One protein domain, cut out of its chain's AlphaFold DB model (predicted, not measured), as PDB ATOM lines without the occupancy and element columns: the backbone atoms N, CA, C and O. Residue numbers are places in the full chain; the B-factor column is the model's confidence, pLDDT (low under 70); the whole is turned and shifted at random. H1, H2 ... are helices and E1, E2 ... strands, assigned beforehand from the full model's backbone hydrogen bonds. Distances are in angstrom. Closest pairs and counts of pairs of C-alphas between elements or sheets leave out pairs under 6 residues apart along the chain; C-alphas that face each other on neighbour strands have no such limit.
ATOM      1  N   ILE A 516     150.574 223.840  43.274       83.06
ATOM      2  CA  ILE A 516     150.181 222.497  42.807       83.06
ATOM      3  C   ILE A 516     149.118 221.980  43.779       83.06
ATOM      4  O   ILE A 516     149.447 221.693  44.925       83.06
ATOM      5  N   ILE A 517     147.865 221.866  43.336       76.44
ATOM      6  CA  ILE A 517     146.752 221.400  44.177       76.44
ATOM      7  C   ILE A 517     146.616 219.876  44.155       76.44
ATOM      8  O   ILE A 517     146.270 219.276  45.168       76.44
ATOM      9  N   GLU A 518     146.949 219.241  43.028       78.94
ATOM     10  CA  GLU A 518     146.926 217.788  42.860       78.94
ATOM     11  C   GLU A 518     148.145 217.332  42.050       78.94
ATOM     12  O   GLU A 518     148.451 217.888  40.994       78.94
ATOM     13  N   LEU A 519     148.816 216.281  42.516       86.44
ATOM     14  CA  LEU A 519     149.826 215.538  41.765       86.44
ATOM     15  C   LEU A 519     149.575 214.043  41.986       86.44
ATOM     16  O   LEU A 519     149.848 213.523  43.066       86.44
ATOM     17  N   VAL A 520     148.997 213.365  40.992       84.38
ATOM     18  CA  VAL A 520     148.356 212.049  41.157       84.38
ATOM     19  C   VAL A 520     148.779 211.079  40.060       84.38
ATOM     20  O   VAL A 520     148.581 211.347  38.876       84.38
ATOM     21  N   ALA A 521     149.300 209.912  40.433       86.12
ATOM     22  CA  ALA A 521     149.476 208.796  39.513       86.12
ATOM     23  C   ALA A 521     148.108 208.253  39.073       86.12
ATOM     24  O   ALA A 521     147.339 207.731  39.881       86.12
ATOM     25  N   SER A 522     147.816 208.390  37.777       85.06
ATOM     26  CA  SER A 522     146.580 207.906  37.148       85.06
ATOM     27  C   SER A 522     146.732 206.494  36.578       85.06
ATOM     28  O   SER A 522     145.731 205.844  36.285       85.06
ATOM     29  N   SER A 523     147.964 206.025  36.380       89.06
ATOM     30  CA  SER A 523     148.282 204.644  36.007       89.06
ATOM     31  C   SER A 523     149.727 204.308  36.395       89.06
ATOM     32  O   SER A 523     150.434 205.116  37.006       89.06
ATOM     33  N   SER A 524     150.192 203.115  36.029       90.38
ATOM     34  CA  SER A 524     151.607 202.739  36.110       90.38
ATOM     35  C   SER A 524     152.519 203.566  35.196       90.38
ATOM     36  O   SER A 524     153.714 203.661  35.453       90.38
ATOM     37  N   GLU A 525     151.964 204.200  34.161       91.56
ATOM     38  CA  GLU A 525     152.722 204.921  33.133       91.56
ATOM     39  C   GLU A 525     152.335 206.403  33.017       91.56
ATOM     40  O   GLU A 525     152.841 207.098  32.132       91.56
ATOM     41  N   SER A 526     151.442 206.911  33.881       92.06
ATOM     42  CA  SER A 526     150.963 208.295  33.796       92.06
ATOM     43  C   SER A 526     150.678 208.977  35.136       92.06
ATOM     44  O   SER A 526     150.221 208.359  36.100       92.06
ATOM     45  N   VAL A 527     150.916 210.290  35.159       92.00
ATOM     46  CA  VAL A 527     150.655 211.199  36.284       92.00
ATOM     47  C   VAL A 527     149.884 212.411  35.768       92.00
ATOM     48  O   VAL A 527     150.232 212.979  34.734       92.00
ATOM     49  N   VAL A 528     148.850 212.814  36.501       89.88
ATOM     50  CA  VAL A 528     148.111 214.066  36.311       89.88
ATOM     51  C   VAL A 528     148.616 215.087  37.328       89.88
ATOM     52  O   VAL A 528     148.782 214.766  38.505       89.88
ATOM     53  N   ILE A 529     148.853 216.315  36.878       89.75
ATOM     54  CA  ILE A 529     149.200 217.466  37.716       89.75
ATOM     55  C   ILE A 529     148.162 218.572  37.506       89.75
ATOM     56  O   ILE A 529     147.782 218.850  36.366       89.75
ATOM     57  N   ARG A 530     147.705 219.199  38.594       87.69
ATOM     58  CA  ARG A 530     146.809 220.366  38.592       87.69
ATOM     59  C   ARG A 530     147.330 221.460  39.512       87.69
ATOM     60  O   ARG A 530     147.909 221.160  40.556       87.69
ATOM     61  N   TRP A 531     147.101 222.717  39.150       87.88
ATOM     62  CA  TRP A 531     147.588 223.871  39.903       87.88
ATOM     63  C   TRP A 531     146.658 225.087  39.817       87.88
ATOM     64  O   TRP A 531     145.909 225.245  38.857       87.88
ATOM     65  N   VAL A 532     146.748 225.975  40.809       84.94
ATOM     66  CA  VAL A 532     146.144 227.317  40.778       84.94
ATOM     67  C   VAL A 532     147.221 228.391  40.935       84.94
ATOM     68  O   VAL A 532     148.296 228.138  41.479       84.94
ATOM     69  N   ASP A 533     146.940 229.591  40.433       84.50
ATOM     70  CA  ASP A 533     147.832 230.750  40.522       84.50
ATOM     71  C   ASP A 533     147.298 231.772  41.523       84.50
ATOM     72  O   ASP A 533     146.126 231.762  41.897       84.50
ATOM     73  N   HIS A 534     148.155 232.717  41.891       81.75
ATOM     74  CA  HIS A 534     147.777 233.874  42.690       81.75
ATOM     75  C   HIS A 534     146.868 234.828  41.901       81.75
ATOM     76  O   HIS A 534     147.163 235.155  40.749       81.75
ATOM     77  N   LEU A 535     145.792 235.322  42.524       77.94
ATOM     78  CA  LEU A 535     144.763 236.155  41.870       77.94
ATOM     79  C   LEU A 535     145.305 237.455  41.241       77.94
ATOM     80  O   LEU A 535     144.784 237.922  40.224       77.94
ATOM     81  N   ALA A 536     146.368 238.031  41.812       78.75
ATOM     82  CA  ALA A 536     147.057 239.189  41.243       78.75
ATOM     83  C   ALA A 536     147.703 238.855  39.883       78.75
ATOM     84  O   ALA A 536     147.528 239.589  38.907       78.75
ATOM     85  N   TYR A 537     148.379 237.704  39.798       84.75
ATOM     86  CA  TYR A 537     149.151 237.260  38.633       84.75
ATOM     87  C   TYR A 537     148.347 236.480  37.586       84.75
ATOM     88  O   TYR A 537     148.755 236.452  36.426       84.75
ATOM     89  N   GLN A 538     147.211 235.875  37.949       82.81
ATOM     90  CA  GLN A 538     146.381 235.038  37.069       82.81
ATOM     91  C   GLN A 538     146.135 235.603  35.645       82.81
ATOM     92  O   GLN A 538     146.274 234.823  34.700       82.81
ATOM     93  N   PRO A 539     145.821 236.903  35.424       85.38
ATOM     94  CA  PRO A 539     145.641 237.459  34.072       85.38
ATOM     95  C   PRO A 539     146.955 237.758  33.321       85.38
ATOM     96  O   PRO A 539     146.922 238.090  32.136       85.38
ATOM     97  N   HIS A 540     148.110 237.667  33.984       88.06
ATOM     98  CA  HIS A 540     149.429 237.988  33.428       88.06
ATOM     99  C   HIS A 540     150.269 236.747  33.072       88.06
ATOM    100  O   HIS A 540     151.260 236.876  32.345       88.06
ATOM    101  N   VAL A 541     149.886 235.553  33.542       90.06
ATOM    102  CA  VAL A 541     150.560 234.288  33.202       90.06
ATOM    103  C   VAL A 541     150.235 233.878  31.762       90.06
ATOM    104  O   VAL A 541     149.086 233.613  31.416       90.06
ATOM    105  N   VAL A 542     151.264 233.788  30.914       92.31
ATOM    106  CA  VAL A 542     151.137 233.403  29.494       92.31
ATOM    107  C   VAL A 542     151.524 231.946  29.235       92.31
ATOM    108  O   VAL A 542     151.052 231.340  28.273       92.31
ATOM    109  N   ARG A 543     152.386 231.372  30.082       93.69
ATOM    110  CA  ARG A 543     152.835 229.978  29.993       93.69
ATOM    111  C   ARG A 543     153.260 229.443  31.357       93.69
ATOM    112  O   ARG A 543     153.599 230.216  32.251       93.69
ATOM    113  N   TYR A 544     153.343 228.125  31.448       94.38
ATOM    114  CA  TYR A 544     154.004 227.405  32.526       94.38
ATOM    115  C   TYR A 544     155.175 226.608  31.970       94.38
ATOM    116  O   TYR A 544     155.126 226.124  30.837       94.38
ATOM    117  N   GLU A 545     156.208 226.445  32.782       93.31
ATOM    118  CA  GLU A 545     157.362 225.610  32.465       93.31
ATOM    119  C   GLU A 545     157.368 224.431  33.441       93.31
ATOM    120  O   GLU A 545     157.410 224.625  34.658       93.31
ATOM    121  N   LEU A 546     157.227 223.216  32.900       93.94
ATOM    122  CA  LEU A 546     157.080 221.970  33.652       93.94
ATOM    123  C   LEU A 546     158.244 221.038  33.318       93.94
ATOM    124  O   LEU A 546     158.362 220.585  32.178       93.94
ATOM    125  N   ASP A 547     159.063 220.719  34.318       92.81
ATOM    126  CA  ASP A 547     160.181 219.785  34.189       92.81
ATOM    127  C   ASP A 547     159.932 218.533  35.043       92.81
ATOM    128  O   ASP A 547     159.612 218.614  36.231       92.81
ATOM    129  N   VAL A 548     160.091 217.359  34.433       93.94
ATOM    130  CA  VAL A 548     159.807 216.039  35.008       93.94
ATOM    131  C   VAL A 548     161.079 215.194  34.993       93.94
ATOM    132  O   VAL A 548     161.700 215.009  33.944       93.94
ATOM    133  N   VAL A 549     161.483 214.672  36.152       92.44
ATOM    134  CA  VAL A 549     162.755 213.954  36.339       92.44
ATOM    135  C   VAL A 549     162.540 212.648  37.102       92.44
ATOM    136  O   VAL A 549     162.040 212.649  38.226       92.44
ATOM    137  N   LEU A 550     162.973 211.532  36.515       92.94
ATOM    138  CA  LEU A 550     162.999 210.218  37.157       92.94
ATOM    139  C   LEU A 550     164.025 210.194  38.298       92.94
ATOM    140  O   LEU A 550     165.218 210.425  38.078       92.94
ATOM    141  N   VAL A 551     163.591 209.836  39.506       90.00
ATOM    142  CA  VAL A 551     164.501 209.601  40.630       90.00
ATOM    143  C   VAL A 551     165.220 208.263  40.420       90.00
ATOM    144  O   VAL A 551     164.608 207.229  40.128       90.00
ATOM    145  N   ASN A 552     166.548 208.276  40.537       85.88
ATOM    146  CA  ASN A 552     167.378 207.086  40.361       85.88
ATOM    147  C   ASN A 552     167.508 206.314  41.679       85.88
ATOM    148  O   ASN A 552     168.018 206.847  42.662       85.88
ATOM    149  N   ILE A 553     167.113 205.041  41.660       81.94
ATOM    150  CA  ILE A 553     167.464 204.061  42.695       81.94
ATOM    151  C   ILE A 553     168.940 203.694  42.481       81.94
ATOM    152  O   ILE A 553     169.327 203.398  41.346       81.94
ATOM    153  N   LYS A 554     169.775 203.725  43.526       80.44
ATOM    154  CA  LYS A 554     171.191 203.340  43.406       80.44
ATOM    155  C   LYS A 554     171.352 201.832  43.589       80.44
ATOM    156  O   LYS A 554     170.753 201.242  44.485       80.44
ATOM    157  N   SER A 555     172.235 201.215  42.805       76.94
ATOM    158  CA  SER A 555     172.541 199.781  42.924       76.94
ATOM    159  C   SER A 555     173.152 199.405  44.282       76.94
ATOM    160  O   SER A 555     172.926 198.298  44.759       76.94
ATOM    161  N   SER A 556     173.876 200.332  44.924       77.56
ATOM    162  CA  SER A 556     174.396 200.186  46.294       77.56
ATOM    163  C   SER A 556     173.298 199.851  47.300       77.56
ATOM    164  O   SER A 556     173.470 198.977  48.144       77.56
ATOM    165  N   ASP A 557     172.159 200.526  47.179       77.38
ATOM    166  CA  ASP A 557     171.109 200.538  48.195       77.38
ATOM    167  C   ASP A 557     170.291 199.233  48.133       77.38
ATOM    168  O   ASP A 557     169.786 198.754  49.147       77.38
ATOM    169  N   ILE A 558     170.231 198.616  46.944       78.19
ATOM    170  CA  ILE A 558     169.672 197.276  46.719       78.19
ATOM    171  C   ILE A 558     170.631 196.203  47.252       78.19
ATOM    172  O   ILE A 558     170.201 195.312  47.984       78.19
ATOM    173  N   LEU A 559     171.923 196.286  46.913       78.38
ATOM    174  CA  LEU A 559     172.933 195.276  47.268       78.38
ATOM    175  C   LEU A 559     173.314 195.275  48.760       78.38
ATOM    176  O   LEU A 559     173.868 194.293  49.244       78.38
ATOM    177  N   ALA A 560     172.983 196.331  49.507       79.88
ATOM    178  CA  ALA A 560     173.246 196.446  50.943       79.88
ATOM    179  C   ALA A 560     172.447 195.465  51.835       79.88
ATOM    180  O   ALA A 560     172.657 195.443  53.048       79.88
ATOM    181  N   ARG A 561     171.515 194.670  51.282       78.50
ATOM    182  CA  ARG A 561     170.716 193.678  52.027       78.50
ATOM    183  C   ARG A 561     170.557 192.377  51.239       78.50
ATOM    184  O   ARG A 561     170.345 192.398  50.031       78.50
ATOM    185  N   ASN A 562     170.568 191.238  51.936       82.50
ATOM    186  CA  ASN A 562     170.214 189.949  51.340       82.50
ATOM    187  C   ASN A 562     168.684 189.773  51.318       82.50
ATOM    188  O   ASN A 562     168.061 189.407  52.316       82.50
ATOM    189  N   HIS A 563     168.072 190.006  50.156       82.31
ATOM    190  CA  HIS A 563     166.615 189.933  49.978       82.31
ATOM    191  C   HIS A 563     166.036 188.510  50.031       82.31
ATOM    192  O   HIS A 563     164.813 188.371  50.068       82.31
ATOM    193  N   CYS A 564     166.872 187.467  50.075       83.94
ATOM    194  CA  CYS A 564     166.435 186.075  50.201       83.94
ATOM    195  C   CYS A 564     166.224 185.619  51.649       83.94
ATOM    196  O   CYS A 564     165.336 184.811  51.897       83.94
ATOM    197  N   THR A 565     166.995 186.139  52.610       76.81
ATOM    198  CA  THR A 565     166.814 185.829  54.043       76.81
ATOM    199  C   THR A 565     165.916 186.840  54.760       76.81
ATOM    200  O   THR A 565     165.362 186.536  55.815       76.81
ATOM    201  N   TYR A 566     165.736 188.038  54.195       66.31
ATOM    202  CA  TYR A 566     164.923 189.096  54.792       66.31
ATOM    203  C   TYR A 566     163.415 188.875  54.547       66.31
ATOM    204  O   TYR A 566     162.865 189.224  53.489       66.31
ATOM    205  N   ASN A 567     162.755 188.276  55.546       57.91
ATOM    206  CA  ASN A 567     161.309 188.043  55.604       57.91
ATOM    207  C   ASN A 567     160.565 189.365  55.858       57.91
ATOM    208  O   ASN A 567     160.376 189.797  56.992       57.91
ATOM    209  N   ASN A 568     160.183 190.032  54.773       56.47
ATOM    210  CA  ASN A 568     159.848 191.453  54.783       56.47
ATOM    211  C   ASN A 568     158.351 191.730  55.040       56.47
ATOM    212  O   ASN A 568     157.681 192.329  54.202       56.47
ATOM    213  N   TYR A 575     153.107 203.226  52.517       53.00
ATOM    214  CA  TYR A 575     153.452 204.631  52.751       53.00
ATOM    215  C   TYR A 575     153.952 205.349  51.480       53.00
ATOM    216  O   TYR A 575     154.494 206.455  51.578       53.00
ATOM    217  N   THR A 576     153.857 204.745  50.287       64.00
ATOM    218  CA  THR A 576     154.404 205.358  49.077       64.00
ATOM    219  C   THR A 576     153.421 206.344  48.449       64.00
ATOM    220  O   THR A 576     152.244 206.069  48.238       64.00
ATOM    221  N   VAL A 577     153.913 207.554  48.183       74.31
ATOM    222  CA  VAL A 577     153.064 208.687  47.800       74.31
ATOM    223  C   VAL A 577     152.726 208.601  46.313       74.31
ATOM    224  O   VAL A 577     153.443 209.157  45.478       74.31
ATOM    225  N   HIS A 578     151.648 207.897  45.966       80.00
ATOM    226  CA  HIS A 578     151.109 207.874  44.599       80.00
ATOM    227  C   HIS A 578     150.162 209.048  44.304       80.00
ATOM    228  O   HIS A 578     149.883 209.337  43.140       80.00
ATOM    229  N   ALA A 579     149.684 209.754  45.329       75.88
ATOM    230  CA  ALA A 579     148.951 211.003  45.175       75.88
ATOM    231  C   ALA A 579     149.343 212.004  46.261       75.88
ATOM    232  O   ALA A 579     149.483 211.646  47.429       75.88
ATOM    233  N   LYS A 580     149.481 213.271  45.877       75.50
ATOM    234  CA  LYS A 580     149.648 214.388  46.802       75.50
ATOM    235  C   LYS A 580     148.625 215.478  46.496       75.50
ATOM    236  O   LYS A 580     148.597 215.996  45.379       75.50
ATOM    237  N   ILE A 581     147.818 215.824  47.495       69.69
ATOM    238  CA  ILE A 581     146.883 216.952  47.481       69.69
ATOM    239  C   ILE A 581     147.431 218.045  48.404       69.69
ATOM    240  O   ILE A 581     147.897 217.744  49.504       69.69
ATOM    241  N   MET A 582     147.357 219.304  47.979       68.25
ATOM    242  CA  MET A 582     147.654 220.480  48.808       68.25
ATOM    243  C   MET A 582     146.526 221.498  48.633       68.25
ATOM    244  O   MET A 582     146.114 221.780  47.508       68.25
ATOM    245  N   ARG A 583     146.006 222.057  49.732       63.22
ATOM    246  CA  ARG A 583     144.947 223.079  49.654       63.22
ATOM    247  C   ARG A 583     145.552 224.487  49.563       63.22
ATOM    248  O   ARG A 583     146.423 224.802  50.374       63.22
ATOM    249  N   PRO A 584     145.100 225.348  48.631       62.25
ATOM    250  CA  PRO A 584     145.480 226.758  48.626       62.25
ATOM    251  C   PRO A 584     144.758 227.518  49.759       62.25
ATOM    252  O   PRO A 584     143.795 226.998  50.337       62.25
ATOM    253  N   PRO A 585     145.177 228.755  50.090       61.06
ATOM    254  CA  PRO A 585     144.492 229.563  51.095       61.06
ATOM    255  C   PRO A 585     143.046 229.892  50.679       61.06
ATOM    256  O   PRO A 585     142.727 229.987  49.492       61.06
ATOM    257  N   LYS A 586     142.160 230.083  51.668       55.12
ATOM    258  CA  LYS A 586     140.689 230.156  51.490       55.12
ATOM    259  C   LYS A 586     140.192 231.183  50.464       55.12
ATOM    260  O   LYS A 586     139.077 231.056  49.976       55.12
ATOM    261  N   ASN A 587     140.977 232.219  50.191       56.78
ATOM    262  CA  ASN A 587     140.624 233.339  49.326       56.78
ATOM    263  C   ASN A 587     141.016 233.153  47.847       56.78
ATOM    264  O   ASN A 587     140.734 234.055  47.066       56.78
ATOM    265  N   TYR A 588     141.651 232.041  47.449       56.88
ATOM    266  CA  TYR A 588     142.201 231.892  46.088       56.88
ATOM    267  C   TYR A 588     141.265 231.230  45.062       56.88
ATOM    268  O   TYR A 588     141.331 231.604  43.896       56.88
ATOM    269  N   ASP A 589     140.374 230.309  45.455       42.84
ATOM    270  CA  ASP A 589     139.228 229.883  44.627       42.84
ATOM    271  C   ASP A 589     138.156 229.168  45.477       42.84
ATOM    272  O   ASP A 589     138.471 228.283  46.276       42.84
ATOM    273  N   ALA A 590     136.877 229.482  45.252       42.84
ATOM    274  CA  ALA A 590     135.750 228.727  45.806       42.84
ATOM    275  C   ALA A 590     135.660 227.300  45.222       42.84
ATOM    276  O   ALA A 590     135.176 226.384  45.889       42.84
ATOM    277  N   GLY A 591     136.181 227.079  44.009       41.03
ATOM    278  CA  GLY A 591     136.323 225.751  43.407       41.03
ATOM    279  C   GLY A 591     137.202 224.797  44.227       41.03
ATOM    280  O   GLY A 591     137.005 223.583  44.181       41.03
ATOM    281  N   CYS A 592     138.123 225.314  45.045       38.88
ATOM    282  CA  CYS A 592     138.988 224.487  45.887       38.88
ATOM    283  C   CYS A 592     138.307 223.946  47.160       38.88
ATOM    284  O   CYS A 592     138.889 223.077  47.808       38.88
ATOM    285  N   GLU A 593     137.075 224.354  47.502       40.00
ATOM    286  CA  GLU A 593     136.311 223.692  48.579       40.00
ATOM    287  C   GLU A 593     135.852 222.268  48.217       40.00
ATOM    288  O   GLU A 593     135.558 221.476  49.114       40.00
ATOM    289  N   SER A 594     135.749 221.935  46.925       41.78
ATOM    290  CA  SER A 594     135.216 220.649  46.447       41.78
ATOM    291  C   SER A 594     136.262 219.731  45.809       41.78
ATOM    292  O   SER A 594     136.004 218.537  45.646       41.78
ATOM    293  N   MET A 595     137.452 220.242  45.479       38.00
ATOM    294  CA  MET A 595     138.506 219.472  44.812       38.00
ATOM    295  C   MET A 595     139.364 218.647  45.783       38.00
ATOM    296  O   MET A 595     140.548 218.899  45.985       38.00
ATOM    297  N   CYS A 596     138.767 217.569  46.293       39.94
ATOM    298  CA  CYS A 596     139.448 216.277  46.226       39.94
ATOM    299  C   CYS A 596     139.068 215.656  44.873       39.94
ATOM    300  O   CYS A 596     138.086 214.916  44.781       39.94
ATOM    301  N   GLY A 597     139.768 216.020  43.795       39.66
ATOM    302  CA  GLY A 597     139.423 215.574  42.449       39.66
ATOM    303  C   GLY A 597     139.448 214.053  42.337       39.66
ATOM    304  O   GLY A 597     140.300 213.397  42.933       39.66
ATOM    305  N   ILE A 598     138.515 213.505  41.551       44.12
ATOM    306  CA  ILE A 598     138.105 212.085  41.550       44.12
ATOM    307  C   ILE A 598     139.279 211.089  41.542       44.12
ATOM    308  O   ILE A 598     139.195 210.056  42.187       44.12
ATOM    309  N   LEU A 599     140.383 211.390  40.854       39.34
ATOM    310  CA  LEU A 599     141.589 210.549  40.841       39.34
ATOM    311  C   LEU A 599     142.238 210.413  42.232       39.34
ATOM    312  O   LEU A 599     142.562 209.312  42.665       39.34
ATOM    313  N   SER A 600     142.388 211.523  42.955       40.97
ATOM    314  CA  SER A 600     143.087 211.589  44.246       40.97
ATOM    315  C   SER A 600     142.424 210.793  45.378       40.97
ATOM    316  O   SER A 600     143.103 210.424  46.331       40.97
ATOM    317  N   THR A 601     141.123 210.496  45.275       45.00
ATOM    318  CA  THR A 601     140.366 209.744  46.291       45.00
ATOM    319  C   THR A 601     140.343 208.233  46.048       45.00
ATOM    320  O   THR A 601     140.045 207.483  46.977       45.00
ATOM    321  N   VAL A 602     140.683 207.767  44.837       45.09
ATOM    322  CA  VAL A 602     140.871 206.333  44.521       45.09
ATOM    323  C   VAL A 602     142.333 205.916  44.356       45.09
ATOM    324  O   VAL A 602     142.621 204.722  44.442       45.09
ATOM    325  N   THR A 603     143.273 206.847  44.173       47.69
ATOM    326  CA  THR A 603     144.705 206.523  44.171       47.69
ATOM    327  C   THR A 603     145.177 206.153  45.586       47.69
ATOM    328  O   THR A 603     145.185 206.973  46.500       47.69
ATOM    329  N   MET A 604     145.568 204.886  45.760       51.31
ATOM    330  CA  MET A 604     146.176 204.329  46.979       51.31
ATOM    331  C   MET A 604     147.406 205.148  47.408       51.31
ATOM    332  O   MET A 604     148.101 205.662  46.545       51.31
ATOM    333  N   GLY A 605     147.683 205.305  48.706       52.28
ATOM    334  CA  GLY A 605     148.835 206.107  49.160       52.28
ATOM    335  C   GLY A 605     148.684 207.627  48.956       52.28
ATOM    336  O   GLY A 605     149.677 208.337  48.794       52.28
ATOM    337  N   ALA A 606     147.450 208.144  48.925       54.59
ATOM    338  CA  ALA A 606     147.182 209.580  48.845       54.59
ATOM    339  C   ALA A 606     147.505 210.318  50.158       54.59
ATOM    340  O   ALA A 606     146.928 210.017  51.204       54.59
ATOM    341  N   LEU A 607     148.372 211.332  50.084       55.31
ATOM    342  CA  LEU A 607     148.617 212.290  51.166       55.31
ATOM    343  C   LEU A 607     147.887 213.613  50.911       55.31
ATOM    344  O   LEU A 607     147.822 214.093  49.776       55.31
ATOM    345  N   VAL A 608     147.376 214.218  51.984       55.75
ATOM    346  CA  VAL A 608     146.674 215.509  51.970       55.75
ATOM    347  C   VAL A 608     147.363 216.448  52.955       55.75
ATOM    348  O   VAL A 608     147.128 216.366  54.159       55.75
ATOM    349  N   ASP A 609     148.213 217.337  52.441       53.94
ATOM    350  CA  ASP A 609     148.899 218.345  53.253       53.94
ATOM    351  C   ASP A 609     147.992 219.581  53.403       53.94
ATOM    352  O   ASP A 609     147.581 220.196  52.415       53.94
ATOM    353  N   GLU A 610     147.668 219.964  54.642       45.72
ATOM    354  CA  GLU A 610     146.784 221.113  54.919       45.72
ATOM    355  C   GLU A 610     147.513 222.471  54.984       45.72
ATOM    356  O   GLU A 610     146.854 223.489  55.176       45.72
ATOM    357  N   HIS A 611     148.844 222.508  54.836       43.03
ATOM    358  CA  HIS A 611     149.646 223.735  54.941       43.03
ATOM    359  C   HIS A 611     150.639 223.885  53.783       43.03
ATOM    360  O   HIS A 611     151.307 222.932  53.382       43.03
ATOM    361  N   PHE A 612     150.749 225.114  53.280       43.38
ATOM    362  CA  PHE A 612     151.690 225.526  52.244       43.38
ATOM    363  C   PHE A 612     152.835 226.311  52.885       43.38
ATOM    364  O   PHE A 612     152.611 227.377  53.451       43.38
ATOM    365  N   ASP A 613     154.057 225.804  52.753       40.47
ATOM    366  CA  ASP A 613     155.273 226.574  52.994       40.47
ATOM    367  C   ASP A 613     156.292 226.224  51.907       40.47
ATOM    368  O   ASP A 613     156.853 225.127  51.874       40.47
ATOM    369  N   VAL A 614     156.468 227.145  50.960       51.03
ATOM    370  CA  VAL A 614     157.330 226.950  49.787       51.03
ATOM    371  C   VAL A 614     158.816 227.186  50.091       51.03
ATOM    372  O   VAL A 614     159.651 226.802  49.274       51.03
ATOM    373  N   CYS A 615     159.167 227.726  51.268       46.69
ATOM    374  CA  CYS A 615     160.535 228.160  51.576       46.69
ATOM    375  C   CYS A 615     161.171 227.475  52.802       46.69
ATOM    376  O   CYS A 615     162.342 227.099  52.735       46.69
ATOM    377  N   GLU A 626     169.586 224.636  35.617       76.75
ATOM    378  CA  GLU A 626     169.379 224.529  34.166       76.75
ATOM    379  C   GLU A 626     168.275 223.511  33.831       76.75
ATOM    380  O   GLU A 626     168.225 222.405  34.384       76.75
ATOM    381  N   ARG A 627     167.398 223.862  32.879       83.25
ATOM    382  CA  ARG A 627     166.298 222.980  32.470       83.25
ATOM    383  C   ARG A 627     166.844 221.675  31.873       83.25
ATOM    384  O   ARG A 627     167.735 221.709  31.019       83.25
ATOM    385  N   PRO A 628     166.329 220.506  32.292       84.69
ATOM    386  CA  PRO A 628     166.911 219.228  31.922       84.69
ATOM    387  C   PRO A 628     166.686 218.931  30.437       84.69
ATOM    388  O   PRO A 628     165.564 218.971  29.939       84.69
ATOM    389  N   LYS A 629     167.752 218.542  29.731       88.38
ATOM    390  CA  LYS A 629     167.640 218.035  28.355       88.38
ATOM    391  C   LYS A 629     166.782 216.764  28.341       88.38
ATOM    392  O   LYS A 629     166.957 215.888  29.193       88.38
ATOM    393  N   ASN A 630     165.869 216.659  27.376       91.12
ATOM    394  CA  ASN A 630     164.950 215.523  27.254       91.12
ATOM    395  C   ASN A 630     165.723 214.209  27.048       91.12
ATOM    396  O   ASN A 630     166.615 214.138  26.204       91.12
ATOM    397  N   SER A 631     165.384 213.167  27.810       92.94
ATOM    398  CA  SER A 631     165.973 211.832  27.660       92.94
ATOM    399  C   SER A 631     165.022 210.721  28.113       92.94
ATOM    400  O   SER A 631     164.242 210.882  29.054       92.94
ATOM    401  N   SER A 632     165.119 209.566  27.463       88.94
ATOM    402  CA  SER A 632     164.402 208.331  27.798       88.94
ATOM    403  C   SER A 632     165.382 207.210  28.167       88.94
ATOM    404  O   SER A 632     166.597 207.331  27.987       88.94
ATOM    405  N   LYS A 633     164.865 206.107  28.713       82.94
ATOM    406  CA  LYS A 633     165.606 204.856  28.906       82.94
ATOM    407  C   LYS A 633     164.680 203.678  28.602       82.94
ATOM    408  O   LYS A 633     163.801 203.358  29.394       82.94
ATOM    409  N   GLY A 634     164.891 203.020  27.463       81.12
ATOM    410  CA  GLY A 634     163.928 202.042  26.954       81.12
ATOM    411  C   GLY A 634     162.617 202.737  26.576       81.12
ATOM    412  O   GLY A 634     162.646 203.775  25.920       81.12
ATOM    413  N   SER A 635     161.484 202.189  27.015       81.25
ATOM    414  CA  SER A 635     160.145 202.730  26.743       81.25
ATOM    415  C   SER A 635     159.771 203.979  27.555       81.25
ATOM    416  O   SER A 635     158.807 204.646  27.190       81.25
ATOM    417  N   TYR A 636     160.492 204.307  28.637       88.00
ATOM    418  CA  TYR A 636     160.065 205.332  29.596       88.00
ATOM    419  C   TYR A 636     160.929 206.600  29.614       88.00
ATOM    420  O   TYR A 636     162.131 206.593  29.335       88.00
ATOM    421  N   ILE A 637     160.305 207.707  30.016       91.69
ATOM    422  CA  ILE A 637     160.928 209.016  30.228       91.69
ATOM    423  C   ILE A 637     161.884 208.965  31.426       91.69
ATOM    424  O   ILE A 637     161.529 208.494  32.508       91.69
ATOM    425  N   LYS A 638     163.087 209.520  31.253       91.94
ATOM    426  CA  LYS A 638     164.056 209.780  32.327       91.94
ATOM    427  C   LYS A 638     164.087 211.270  32.691       91.94
ATOM    428  O   LYS A 638     164.107 211.601  33.874       91.94
ATOM    429  N   THR A 639     164.066 212.151  31.693       92.94
ATOM    430  CA  THR A 639     163.933 213.608  31.845       92.94
ATOM    431  C   THR A 639     163.058 214.177  30.734       92.94
ATOM    432  O   THR A 639     163.194 213.781  29.577       92.94
ATOM    433  N   LEU A 640     162.181 215.117  31.075       93.81
ATOM    434  CA  LEU A 640     161.309 215.814  30.133       93.81
ATOM    435  C   LEU A 640     161.103 217.263  30.589       93.81
ATOM    436  O   LEU A 640     160.706 217.488  31.725       93.81
ATOM    437  N   ALA A 641     161.331 218.215  29.693       94.06
ATOM    438  CA  ALA A 641     161.035 219.630  29.850       94.06
ATOM    439  C   ALA A 641     159.920 220.036  28.870       94.06
ATOM    440  O   ALA A 641     160.006 219.762  27.668       94.06
ATOM    441  N   LEU A 642     158.866 220.672  29.384       92.81
ATOM    442  CA  LEU A 642     157.682 221.107  28.637       92.81
ATOM    443  C   LEU A 642     157.374 222.590  28.862       92.81
ATOM    444  O   LEU A 642     157.644 223.144  29.929       92.81
ATOM    445  N   ASN A 643     156.730 223.199  27.866       93.00
ATOM    446  CA  ASN A 643     156.094 224.511  27.969       93.00
ATOM    447  C   ASN A 643     154.586 224.325  27.759       93.00
ATOM    448  O   ASN A 643     154.168 223.803  26.724       93.00
ATOM    449  N   ILE A 644     153.773 224.743  28.726       92.88
ATOM    450  CA  ILE A 644     152.310 224.627  28.697       92.88
ATOM    451  C   ILE A 644     151.737 226.030  28.495       92.88
ATOM    452  O   ILE A 644     152.085 226.947  29.234       92.88
ATOM    453  N   SER A 645     150.863 226.228  27.508       89.94
ATOM    454  CA  SER A 645     150.217 227.526  27.292       89.94
ATOM    455  C   SER A 645     149.199 227.853  28.390       89.94
ATOM    456  O   SER A 645     148.382 227.011  28.776       89.94
ATOM    457  N   GLY A 646     149.206 229.103  28.858       78.00
ATOM    458  CA  GLY A 646     148.082 229.648  29.616       78.00
ATOM    459  C   GLY A 646     146.805 229.661  28.756       78.00
ATOM    460  O   GLY A 646     146.901 229.726  27.528       78.00
ATOM    461  N   PRO A 647     145.604 229.574  29.358       80.00
ATOM    462  CA  PRO A 647     145.322 229.622  30.795       80.00
ATOM    463  C   PRO A 647     145.204 228.238  31.471       80.00
ATOM    464  O   PRO A 647     144.617 228.157  32.549       80.00
ATOM    465  N   LYS A 648     145.703 227.150  30.854       83.06
ATOM    466  CA  LYS A 648     145.539 225.772  31.368       83.06
ATOM    467  C   LYS A 648     146.006 225.626  32.822       83.06
ATOM    468  O   LYS A 648     147.024 226.201  33.198       83.06
ATOM    469  N   LYS A 649     145.266 224.831  33.601       84.75
ATOM    470  CA  LYS A 649     145.495 224.563  35.037       84.75
ATOM    471  C   LYS A 649     145.788 223.092  35.339       84.75
ATOM    472  O   LYS A 649     145.965 222.721  36.494       84.75
ATOM    473  N   ASP A 650     145.796 222.253  34.310       88.00
ATOM    474  CA  ASP A 650     145.965 220.813  34.395       88.00
ATOM    475  C   ASP A 650     146.794 220.262  33.224       88.00
ATOM    476  O   ASP A 650     146.855 220.836  32.130       88.00
ATOM    477  N   TYR A 651     147.470 219.138  33.468       90.94
ATOM    478  CA  TYR A 651     148.227 218.407  32.456       90.94
ATOM    479  C   TYR A 651     148.366 216.925  32.831       90.94
ATOM    480  O   TYR A 651     148.514 216.592  34.007       90.94
ATOM    481  N   GLN A 652     148.377 216.031  31.837       92.31
ATOM    482  CA  GLN A 652     148.686 214.610  32.024       92.31
ATOM    483  C   GLN A 652     149.994 214.259  31.314       92.31
ATOM    484  O   GLN A 652     150.170 214.535  30.129       92.31
ATOM    485  N   ILE A 653     150.903 213.628  32.049       94.25
ATOM    486  CA  ILE A 653     152.187 213.131  31.565       94.25
ATOM    487  C   ILE A 653     152.054 211.617  31.402       94.25
ATOM    488  O   ILE A 653     151.558 210.949  32.308       94.25
ATOM    489  N   VAL A 654     152.495 211.080  30.264       92.50
ATOM    490  CA  VAL A 654     152.418 209.654  29.895       92.50
ATOM    491  C   VAL A 654     153.796 209.130  29.477       92.50
ATOM    492  O   VAL A 654     154.664 209.922  29.118       92.50
ATOM    493  N   GLY A 655     154.007 207.811  29.504       90.75
ATOM    494  CA  GLY A 655     155.309 207.196  29.201       90.75
ATOM    495  C   GLY A 655     156.274 207.201  30.392       90.75
ATOM    496  O   GLY A 655     157.490 207.298  30.223       90.75
ATOM    497  N   LEU A 656     155.740 207.142  31.611       93.81
ATOM    498  CA  LEU A 656     156.506 207.019  32.851       93.81
ATOM    499  C   LEU A 656     156.788 205.536  33.173       93.81
ATOM    500  O   LEU A 656     156.076 204.647  32.720       93.81
ATOM    501  N   ALA A 657     157.832 205.251  33.950       92.06
ATOM    502  CA  ALA A 657     158.160 203.893  34.395       92.06
ATOM    503  C   ALA A 657     157.242 203.426  35.538       92.06
ATOM    504  O   ALA A 657     156.967 204.213  36.439       92.06
ATOM    505  N   ALA A 658     156.857 202.144  35.561       91.75
ATOM    506  CA  ALA A 658     155.991 201.562  36.593       91.75
ATOM    507  C   ALA A 658     156.643 201.497  37.988       91.75
ATOM    508  O   ALA A 658     157.795 201.081  38.139       91.75
ATOM    509  N   TYR A 659     155.880 201.879  39.017       90.12
ATOM    510  CA  TYR A 659     156.297 201.942  40.423       90.12
ATOM    511  C   TYR A 659     157.625 202.695  40.658       90.12
ATOM    512  O   TYR A 659     158.547 202.223  41.332       90.12
ATOM    513  N   ARG A 660     157.748 203.889  40.066       91.00
ATOM    514  CA  ARG A 660     158.936 204.753  40.146       91.00
ATOM    515  C   ARG A 660     158.587 206.176  40.541       91.00
ATOM    516  O   ARG A 660     157.582 206.733  40.112       91.00
ATOM    517  N   ASP A 661     159.465 206.763  41.343       90.44
ATOM    518  CA  ASP A 661     159.341 208.135  41.820       90.44
ATOM    519  C   ASP A 661     159.775 209.123  40.735       90.44
ATOM    520  O   ASP A 661     160.896 209.059  40.218       90.44
ATOM    521  N   TYR A 662     158.887 210.058  40.414       93.06
ATOM    522  CA  TYR A 662     159.125 211.157  39.491       93.06
ATOM    523  C   TYR A 662     158.982 212.487  40.225       93.06
ATOM    524  O   TYR A 662     157.997 212.735  40.922       93.06
ATOM    525  N   ARG A 663     159.984 213.350  40.059       91.31
ATOM    526  CA  ARG A 663     160.001 214.721  40.567       91.31
ATOM    527  C   ARG A 663     159.455 215.659  39.500       91.31
ATOM    528  O   ARG A 663     159.931 215.633  38.369       91.31
ATOM    529  N   PHE A 664     158.515 216.508  39.892       91.50
ATOM    530  CA  PHE A 664     157.876 217.515  39.054       91.50
ATOM    531  C   PHE A 664     158.261 218.899  39.583       91.50
ATOM    532  O   PHE A 664     158.029 219.191  40.759       91.50
ATOM    533  N   LYS A 665     158.860 219.731  38.727       90.25
ATOM    534  CA  LYS A 665     159.106 221.161  38.957       90.25
ATOM    535  C   LYS A 665     158.157 221.973  38.079       90.25
ATOM    536  O   LYS A 665     158.142 221.751  36.873       90.25
ATOM    537  N   LEU A 666     157.419 222.923  38.648       90.56
ATOM    538  CA  LEU A 666     156.500 223.796  37.908       90.56
ATOM    539  C   LEU A 666     156.832 225.274  38.162       90.56
ATOM    540  O   LEU A 666     157.028 225.675  39.308       90.56
ATOM    541  N   LYS A 667     156.868 226.084  37.099       90.81
ATOM    542  CA  LYS A 667     156.978 227.553  37.148       90.81
ATOM    543  C   LYS A 667     155.809 228.201  36.410       90.81
ATOM    544  O   LYS A 667     155.408 227.696  35.362       90.81
ATOM    545  N   ALA A 668     155.319 229.337  36.901       91.38
ATOM    546  CA  ALA A 668     154.388 230.214  36.186       91.38
ATOM    547  C   ALA A 668     155.156 231.394  35.569       91.38
ATOM    548  O   ALA A 668     156.030 231.966  36.220       91.38
ATOM    549  N   CYS A 669     154.863 231.765  34.320       91.19
ATOM    550  CA  CYS A 669     155.625 232.785  33.595       91.19
ATOM    551  C   CYS A 669     154.743 233.851  32.938       91.19
ATOM    552  O   CYS A 669     153.774 233.541  32.240       91.19
ATOM    553  N   THR A 670     155.152 235.111  33.079       90.62
ATOM    554  CA  THR A 670     154.657 236.244  32.290       90.62
ATOM    555  C   THR A 670     155.385 236.308  30.941       90.62
ATOM    556  O   THR A 670     156.136 235.404  30.553       90.62
ATOM    557  N   LYS A 671     155.167 237.392  30.188       85.75
ATOM    558  CA  LYS A 671     155.909 237.676  28.951       85.75
ATOM    559  C   LYS A 671     157.416 237.856  29.189       85.75
ATOM    560  O   LYS A 671     158.191 237.514  28.304       85.75
ATOM    561  N   SER A 672     157.816 238.380  30.350       82.50
ATOM    562  CA  SER A 672     159.192 238.796  30.656       82.50
ATOM    563  C   SER A 672     159.920 237.885  31.648       82.50
ATOM    564  O   SER A 672     161.127 237.709  31.520       82.50
ATOM    565  N   GLN A 673     159.223 237.316  32.639       88.00
ATOM    566  CA  GLN A 673     159.845 236.608  33.767       88.00
ATOM    567  C   GLN A 673     159.062 235.347  34.171       88.00
ATOM    568  O   GLN A 673     157.900 235.174  33.806       88.00
ATOM    569  N   CYS A 674     159.703 234.467  34.944       88.62
ATOM    570  CA  CYS A 674     159.114 233.245  35.502       88.62
ATOM    571  C   CYS A 674     159.278 233.194  37.024       88.62
ATOM    572  O   CYS A 674     160.263 233.705  37.557       88.62
ATOM    573  N   SER A 675     158.349 232.526  37.706       87.94
ATOM    574  CA  SER A 675     158.426 232.237  39.138       87.94
ATOM    575  C   SER A 675     159.624 231.351  39.499       87.94
ATOM    576  O   SER A 675     160.202 230.666  38.649       87.94
ATOM    577  N   GLN A 676     159.947 231.282  40.795       84.06
ATOM    578  CA  GLN A 676     160.686 230.131  41.334       84.06
ATOM    579  C   GLN A 676     159.893 228.832  41.084       84.06
ATOM    580  O   GLN A 676     158.669 228.862  40.905       84.06
ATOM    581  N   SER A 677     160.574 227.682  41.045       83.25
ATOM    582  CA  SER A 677     159.918 226.394  40.794       83.25
ATOM    583  C   SER A 677     159.388 225.737  42.066       83.25
ATOM    584  O   SER A 677     160.179 225.228  42.866       83.25
ATOM    585  N   VAL A 678     158.065 225.616  42.191       82.50
ATOM    586  CA  VAL A 678     157.475 224.677  43.152       82.50
ATOM    587  C   VAL A 678     157.861 223.251  42.744       82.50
ATOM    588  O   VAL A 678     157.843 222.907  41.560       82.50
ATOM    589  N   THR A 679     158.263 222.424  43.711       83.50
ATOM    590  CA  THR A 679     158.784 221.072  43.458       83.50
ATOM    591  C   THR A 679     158.066 220.047  44.324       83.50
ATOM    592  O   THR A 679     158.085 220.152  45.545       83.50
ATOM    593  N   ASN A 680     157.492 219.014  43.708       83.81
ATOM    594  CA  ASN A 680     156.927 217.856  44.408       83.81
ATOM    595  C   ASN A 680     157.405 216.543  43.763       83.81
ATOM    596  O   ASN A 680     158.007 216.539  42.689       83.81
ATOM    597  N   THR A 681     157.208 215.414  44.443       86.88
ATOM    598  CA  THR A 681     157.567 214.071  43.951       86.88
ATOM    599  C   THR A 681     156.401 213.121  44.204       86.88
ATOM    600  O   THR A 681     155.767 213.210  45.250       86.88
ATOM    601  N   VAL A 682     156.122 212.237  43.246       88.38
ATOM    602  CA  VAL A 682     155.052 211.230  43.317       88.38
ATOM    603  C   VAL A 682     155.544 209.923  42.687       88.38
ATOM    604  O   VAL A 682     156.353 209.955  41.755       88.38
ATOM    605  N   LYS A 683     155.079 208.773  43.179       89.06
ATOM    606  CA  LYS A 683     155.372 207.455  42.601       89.06
ATOM    607  C   LYS A 683     154.274 207.052  41.615       89.06
ATOM    608  O   LYS A 683     153.096 207.139  41.942       89.06
ATOM    609  N   THR A 684     154.621 206.561  40.430       91.19
ATOM    610  CA  THR A 684     153.654 205.902  39.526       91.19
ATOM    611  C   THR A 684     153.077 204.628  40.146       91.19
ATOM    612  O   THR A 684     153.708 204.019  41.008       91.19
TER     613      THR A 684
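This is residues 516 to 568, 575 to 615 and 626 to 684 of the 860 residues of an uncharacterized protein of Leptidea sinapis (UniProt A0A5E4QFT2). Two five-stranded sheets stand face to face as a sandwich, E6 E7 E3 E9 E10 over E5 E4 E1 E2 E8, with an arm, residues 554 to 568 including H1, sticking out from the body. Short helices H2 and H3 bridge E4 and E5, and H3 packs on the face of its sheet turned away from the other sheet. The printed part has 153 residues, with elements in the order E1 E2 E3 H1 E4 H2 H3 E5 E6 E7 E8 E9 E10; the first-named sheet is all antiparallel, the other mixed. The class is mostly strand, with 76 residues, under half, in named elements. The whole is compact, with a radius of gyration of the C-alphas of 17.1 A, and elongated, spanning 58 by 34 by 28 A.

One sheet holds E6, residues 631 to 633, 7.1 A; E7, 636 to 645, 24.4 A; E3, 543 to 550, 23.3 A; E9, 661 to 669, 26.3 A; and E10, 678 to 683, 17.4 A, ending with C-alpha 683 at (155.372, 207.455, 42.601). The other holds E5, 606 to 609, 10.0 A; E4, 579 to 582, 10.2 A; E1, 516 to 521, 14.1 A, from C-alpha 516 at (150.181, 222.497, 42.807); E2, 526 to 532, 20.8 A; and E8, 650 to 654, 13.7 A. The helices are H1, 555 to 559, 6.3 A; H2, 590 to 593, 5.8 A; and H3, 598 to 602, 7.0 A.

The sheet E6 E7 E3 E9 E10 is twisted. E7 bends by 79 degrees at residue 639, pairing with E6 over 636 to 639 and with E3 over 639 to 645. E6 and E7 are a hairpin, with N 631 and O 639 within hydrogen-bond range at 2.9 A; between the neighbour strands E3 and E7, N 546 and O 642 are within hydrogen-bond range at 3.0 A. Between the neighbour strands E3 and E9, N 547 and O 665 are within hydrogen-bond range at 2.9 A; E9 and E10 are a hairpin, with N 664 and O 680 within hydrogen-bond range at 2.8 A. In the other sheet, N 528 and O 520 of hairpin E1 and E2 are 2.8 A apart, N 529 and O 651 of E2 and E8 2.9 A, and N 580 and O 519 of E4 and E1 2.8 A. E5 and E4 are parallel, with N 607 and O 579 at 2.9 A; with H2 and H3 between, they form a strand-helix-strand unit, two parallel neighbour strands joined through helices by a right-handed crossover. H3 is on this sheet at a height of 8.0 A, only just over E4, on which 3 of its C-alphas fall; the closest C-alphas of H3 and E4, Ser 600 and Ala 579, are 6.0 A apart. The sheets' facing parts are 10.9 A centre to centre, their strands at 30 degrees; the closest C-alphas of E1 and E10, Ala 521 and Lys 683, are 6.8 A apart. H1 and H2 are on neither sheet. The one O i to N i+4 pair of H1 is within hydrogen-bond range, H2 is too short for such a pair, and H3 has 0 of 1 but 1 of 2 O i to N i+3 pairs.

The C-alphas of Pro 539 and Thr 565, the two farthest apart, are 59.3 A apart. Residues 569 to 574 and 616 to 625 are not printed, leaving C-alpha gaps of 14.8 A and 19.9 A. Of the links that are printed whole, none is long. The model's mean pLDDT over the printed part is 77.3; it is under 70 at residues 566 to 568, 575 to 576 and 581 to 615.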